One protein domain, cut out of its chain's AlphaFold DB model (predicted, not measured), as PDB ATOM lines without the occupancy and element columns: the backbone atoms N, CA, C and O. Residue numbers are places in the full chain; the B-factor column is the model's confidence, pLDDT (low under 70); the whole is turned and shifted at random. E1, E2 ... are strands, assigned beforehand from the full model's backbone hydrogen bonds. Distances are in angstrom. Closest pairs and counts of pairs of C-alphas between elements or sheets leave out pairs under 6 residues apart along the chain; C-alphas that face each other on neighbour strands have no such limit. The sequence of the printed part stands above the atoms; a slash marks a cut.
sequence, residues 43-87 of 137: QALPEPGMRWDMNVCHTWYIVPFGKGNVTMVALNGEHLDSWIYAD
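This is residues 43 to 87 of the 137 residues of an uncharacterized protein of Mycolicibacterium sp. 018/SC-01/001 (UniProt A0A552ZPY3). A small body with little regular structure, mostly loops: a two-stranded sheet, E1 beside E3, lies toward one end, and the short strand E2, with short pairings to residues 50 to 51 and 79 to 80, lies toward the other. The printed part has 45 residues, no named helix and three strands in the order E1, E2, E3, which hold 11 residues. The class is all strand, E1 and E3 are antiparallel, and the whole is compact, with a radius of gyration of the C-alphas of 10.2 A and spans of 28 by 21 by 13 A.

E1, residues 58 to 62, and E3, residues 84 to 86, are antiparallel neighbours at 147 degrees. C-alphas 60 and 86 face each other at 4.1 A. N 61 and O 85, 2.8 A apart, are within hydrogen-bond range. E2, residues 71 to 73, pairs with no named strand and is apart from E1 and from E3.

E1 measures 13.2 A, from C-alpha 58 at (339.453, 373.694, 473.739). E2 measures 6.7 A. E3 measures 6.4 A, ending at C-alpha 86, (337.596, 375.273, 479.674).

The C-alphas farthest apart, of Cys 57 and Asn 76, are 28.0 A apart. The printed part has no cut, both links are short, and no printed residue is under 70 in pLDDT.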
ATOM      1  N   GLN A  43     342.200 380.058 465.424       95.31
ATOM      2  CA  GLN A  43     341.022 380.885 465.682       95.31
ATOM      3  C   GLN A  43     341.367 382.049 466.615       95.31
ATOM      4  O   GLN A  43     342.202 381.927 467.514       95.31
ATOM      5  N   ALA A  44     340.688 383.183 466.433       92.75
ATOM      6  CA  ALA A  44     340.785 384.293 467.374       92.75
ATOM      7  C   ALA A  44     340.336 383.837 468.769       92.75
ATOM      8  O   ALA A  44     339.347 383.112 468.902       92.75
ATOM      9  N   LEU A  45     341.081 384.244 469.799       92.31
ATOM     10  CA  LEU A  45     340.664 384.017 471.178       92.31
ATOM     11  C   LEU A  45     339.342 384.744 471.441       92.31
ATOM     12  O   LEU A  45     339.151 385.838 470.902       92.31
ATOM     13  N   PRO A  46     338.450 384.184 472.276       88.81
ATOM     14  CA  PRO A  46     337.197 384.856 472.598       88.81
ATOM     15  C   PRO A  46     337.413 386.221 473.254       88.81
ATOM     16  O   PRO A  46     336.615 387.118 473.032       88.81
ATOM     17  N   GLU A  47     338.503 386.371 474.010       88.31
ATOM     18  CA  GLU A  47     338.817 387.575 474.769       88.31
ATOM     19  C   GLU A  47     340.332 387.816 474.796       88.31
ATOM     20  O   GLU A  47     341.115 386.858 474.891       88.31
ATOM     21  N   PRO A  48     340.777 389.081 474.735       87.00
ATOM     22  CA  PRO A  48     342.179 389.424 474.926       87.00
ATOM     23  C   PRO A  48     342.681 389.047 476.325       87.00
ATOM     24  O   PRO A  48     341.947 389.073 477.310       87.00
ATOM     25  N   GLY A  49     343.970 388.714 476.417       88.31
ATOM     26  CA  GLY A  49     344.632 388.422 477.691       88.31
ATOM     27  C   GLY A  49     344.359 387.025 478.259       88.31
ATOM     28  O   GLY A  49     344.899 386.705 479.318       88.31
ATOM     29  N   MET A  50     343.575 386.180 477.577       92.00
ATOM     30  CA  MET A  50     343.433 384.771 477.951       92.00
ATOM     31  C   MET A  50     344.737 383.996 477.746       92.00
ATOM     32  O   MET A  50     345.432 384.157 476.742       92.00
ATOM     33  N   ARG A  51     345.037 383.106 478.691       90.25
ATOM     34  CA  ARG A  51     346.179 382.194 478.652       90.25
ATOM     35  C   ARG A  51     345.678 380.759 478.804       90.25
ATOM     36  O   ARG A  51     345.351 380.328 479.907       90.25
ATOM     37  N   TRP A  52     345.643 380.038 477.689       92.19
ATOM     38  CA  TRP A  52     345.416 378.591 477.605       92.19
ATOM     39  C   TRP A  52     346.336 377.980 476.536       92.19
ATOM     40  O   TRP A  52     347.142 378.698 475.937       92.19
ATOM     41  N   ASP A  53     346.259 376.671 476.306       93.31
ATOM     42  CA  ASP A  53     347.137 375.993 475.351       93.31
ATOM     43  C   ASP A  53     346.726 376.275 473.899       93.31
ATOM     44  O   ASP A  53     345.758 375.749 473.360       93.31
ATOM     45  N   MET A  54     347.528 377.084 473.213       94.56
ATOM     46  CA  MET A  54     347.230 377.493 471.842       94.56
ATOM     47  C   MET A  54     347.421 376.387 470.791       94.56
ATOM     48  O   MET A  54     347.188 376.647 469.609       94.56
ATOM     49  N   ASN A  55     347.860 375.185 471.182       96.12
ATOM     50  CA  ASN A  55     348.170 374.080 470.269       96.12
ATOM     51  C   ASN A  55     347.094 372.988 470.228       96.12
ATOM     52  O   ASN A  55     347.187 372.081 469.400       96.12
ATOM     53  N   VAL A  56     346.072 373.065 471.081       95.75
ATOM     54  CA  VAL A  56     344.985 372.081 471.144       95.75
ATOM     55  C   VAL A  56     343.626 372.755 471.003       95.75
ATOM     56  O   VAL A  56     343.471 373.953 471.221       95.75
ATOM     57  N   CYS A  57     342.625 371.982 470.589       96.06
ATOM     58  CA  CYS A  57     341.254 372.467 470.586       96.06
ATOM     59  C   CYS A  57     340.670 372.406 472.003       96.06
ATOM     60  O   CYS A  57     340.696 371.356 472.642       96.06
ATOM     61  N   HIS A  58     340.085 373.513 472.442       96.44
ATOM     62  CA  HIS A  58     339.453 373.694 473.739       96.44
ATOM     63  C   HIS A  58     337.931 373.664 473.628       96.44
ATOM     64  O   HIS A  58     337.340 374.271 472.728       96.44
ATOM     65  N   THR A  59     337.284 373.007 474.590       96.88
ATOM     66  CA  THR A  59     335.840 373.159 474.830       96.88
ATOM     67  C   THR A  59     335.640 374.069 476.030       96.88
ATOM     68  O   THR A  59     336.232 373.826 477.078       96.88
ATOM     69  N   TRP A  60     334.818 375.109 475.894       96.19
ATOM     70  CA  TRP A  60     334.691 376.164 476.894       96.19
ATOM     71  C   TRP A  60     333.257 376.671 477.096       96.19
ATOM     72  O   TRP A  60     332.397 376.592 476.215       96.19
ATOM     73  N   TYR A  61     333.016 377.254 478.271       96.56
ATOM     74  CA  TYR A  61     331.719 377.711 478.774       96.56
ATOM     75  C   TYR A  61     331.834 379.121 479.373       96.56
ATOM     76  O   TYR A  61     332.889 379.477 479.902       96.56
ATOM     77  N   ILE A  62     330.764 379.933 479.290       94.75
ATOM     78  CA  ILE A  62     330.677 381.174 480.081       94.75
ATOM     79  C   ILE A  62     330.200 380.751 481.454       94.75
ATOM     80  O   ILE A  62     329.172 380.084 481.579       94.75
ATOM     81  N   VAL A  63     330.930 381.173 482.470       95.44
ATOM     82  CA  VAL A  63     330.548 381.022 483.868       95.44
ATOM     83  C   VAL A  63     330.517 382.399 484.529       95.44
ATOM     84  O   VAL A  63     331.056 383.355 483.968       95.44
ATOM     85  N   PRO A  64     329.879 382.548 485.700       94.25
ATOM     86  CA  PRO A  64     329.959 383.789 486.455       94.25
ATOM     87  C   PRO A  64     331.413 384.210 486.696       94.25
ATOM     88  O   PRO A  64     332.312 383.372 486.794       94.25
ATOM     89  N   PHE A  65     331.631 385.515 486.808       92.19
ATOM     90  CA  PHE A  65     332.952 386.080 487.057       92.19
ATOM     91  C   PHE A  65     333.602 385.470 488.314       92.19
ATOM     92  O   PHE A  65     332.927 385.250 489.323       92.19
ATOM     93  N   GLY A  66     334.893 385.141 488.229       93.00
ATOM     94  CA  GLY A  66     335.649 384.471 489.296       93.00
ATOM     95  C   GLY A  66     335.391 382.963 489.421       93.00
ATOM     96  O   GLY A  66     335.882 382.329 490.353       93.00
ATOM     97  N   LYS A  67     334.610 382.359 488.514       95.06
ATOM     98  CA  LYS A  67     334.393 380.898 488.451       95.06
ATOM     99  C   LYS A  67     335.118 380.223 487.287       95.06
ATOM    100  O   LYS A  67     335.064 378.999 487.177       95.06
ATOM    101  N   GLY A  68     335.757 380.995 486.411       94.75
ATOM    102  CA  GLY A  68     336.559 380.467 485.314       94.75
ATOM    103  C   GLY A  68     337.879 379.860 485.790       94.75
ATOM    104  O   GLY A  68     338.399 380.230 486.841       94.75
ATOM    105  N   ASN A  69     338.429 378.936 485.002       94.81
ATOM    106  CA  ASN A  69     339.739 378.314 485.241       94.81
ATOM    107  C   ASN A  69     340.822 378.793 484.259       94.81
ATOM    108  O   ASN A  69     342.004 378.538 484.480       94.81
ATOM    109  N   VAL A  70     340.439 379.486 483.185       94.25
ATOM    110  CA  VAL A  70     341.384 380.040 482.209       94.25
ATOM    111  C   VAL A  70     341.950 381.338 482.761       94.25
ATOM    112  O   VAL A  70     341.190 382.248 483.078       94.25
ATOM    113  N   THR A  71     343.274 381.446 482.862       93.06
ATOM    114  CA  THR A  71     343.910 382.669 483.370       93.06
ATOM    115  C   THR A  71     343.668 383.824 482.407       93.06
ATOM    116  O   THR A  71     343.888 383.686 481.204       93.06
ATOM    117  N   MET A  72     343.265 384.972 482.943       93.06
ATOM    118  CA  MET A  72     343.137 386.224 482.203       93.06
ATOM    119  C   MET A  72     344.113 387.244 482.779       93.06
ATOM    120  O   MET A  72     344.336 387.264 483.988       93.06
ATOM    121  N   VAL A  73     344.732 388.056 481.925       93.19
ATOM    122  CA  VAL A  73     345.762 389.016 482.341       93.19
ATOM    123  C   VAL A  73     345.441 390.404 481.805       93.19
ATOM    124  O   VAL A  73     345.148 390.570 480.620       93.19
ATOM    125  N   ALA A  74     345.498 391.402 482.685       89.88
ATOM    126  CA  ALA A  74     345.342 392.808 482.345       89.88
ATOM    127  C   ALA A  74     346.567 393.358 481.592       89.88
ATOM    128  O   ALA A  74     347.640 392.754 481.559       89.88
ATOM    129  N   LEU A  75     346.431 394.557 481.017       88.88
ATOM    130  CA  LEU A  75     347.518 395.225 480.284       88.88
ATOM    131  C   LEU A  75     348.754 395.514 481.154       88.88
ATOM    132  O   LEU A  75     349.865 395.582 480.637       88.88
ATOM    133  N   ASN A  76     348.568 395.673 482.466       91.75
ATOM    134  CA  ASN A  76     349.639 395.863 483.446       91.75
ATOM    135  C   ASN A  76     350.287 394.539 483.912       91.75
ATOM    136  O   ASN A  76     351.188 394.572 484.746       91.75
ATOM    137  N   GLY A  77     349.848 393.388 483.391       90.06
ATOM    138  CA  GLY A  77     350.366 392.066 483.748       90.06
ATOM    139  C   GLY A  77     349.700 391.411 484.963       90.06
ATOM    140  O   GLY A  77     350.063 390.286 485.306       90.06
ATOM    141  N   GLU A  78     348.731 392.063 485.608       93.50
ATOM    142  CA  GLU A  78     348.021 391.485 486.753       93.50
ATOM    143  C   GLU A  78     347.023 390.406 486.325       93.50
ATOM    144  O   GLU A  78     346.397 390.487 485.266       93.50
ATOM    145  N   HIS A  79     346.869 389.389 487.173       91.38
ATOM    146  CA  HIS A  79     345.880 388.337 486.971       91.38
ATOM    147  C   HIS A  79     344.474 388.877 487.240       91.38
ATOM    148  O   HIS A  79     344.239 389.567 488.230       91.38
ATOM    149  N   LEU A  80     343.539 388.512 486.370       91.56
ATOM    150  CA  LEU A  80     342.127 388.838 486.476       91.56
ATOM    151  C   LEU A  80     341.317 387.577 486.757       91.56
ATOM    152  O   LEU A  80     341.607 386.492 486.240       91.56
ATOM    153  N   ASP A  81     340.261 387.756 487.539       93.00
ATOM    154  CA  ASP A  81     339.223 386.753 487.710       93.00
ATOM    155  C   ASP A  81     338.588 386.414 486.357       93.00
ATOM    156  O   ASP A  81     338.233 387.280 485.556       93.00
ATOM    157  N   SER A  82     338.444 385.118 486.102       93.25
ATOM    158  CA  SER A  82     337.986 384.608 484.816       93.25
ATOM    159  C   SER A  82     336.497 384.288 484.827       93.25
ATOM    160  O   SER A  82     335.942 383.829 485.829       93.25
ATOM    161  N   TRP A  83     335.849 384.480 483.683       94.00
ATOM    162  CA  TRP A  83     334.475 384.047 483.395       94.00
ATOM    163  C   TRP A  83     334.436 382.919 482.354       94.00
ATOM    164  O   TRP A  83     333.395 382.629 481.757       94.00
ATOM    165  N   ILE A  84     335.586 382.279 482.126       94.81
ATOM    166  CA  ILE A  84     335.798 381.262 481.102       94.81
ATOM    167  C   ILE A  84     336.223 379.966 481.775       94.81
ATOM    168  O   ILE A  84     337.275 379.891 482.414       94.81
ATOM    169  N   TYR A  85     335.395 378.938 481.619       95.62
ATOM    170  CA  TYR A  85     335.694 377.590 482.085       95.62
ATOM    171  C   TYR A  85     335.965 376.683 480.887       95.62
ATOM    172  O   TYR A  85     335.081 376.534 480.045       95.62
ATOM    173  N   ALA A  86     337.161 376.106 480.792       95.31
ATOM    174  CA  ALA A  86     337.596 375.273 479.674       95.31
ATOM    175  C   ALA A  86     338.115 373.900 480.128       95.31
ATOM    176  O   ALA A  86     338.563 373.739 481.265       95.31
ATOM    177  N   ASP A  87     338.033 372.921 479.224       94.31
ATOM    178  CA  ASP A  87     338.618 371.569 479.330       94.31
ATOM    179  C   ASP A  87     338.173 370.746 480.545       94.31
ATOM    180  O   ASP A  87     338.824 369.784 480.952       94.31
TER     181      ASP A  87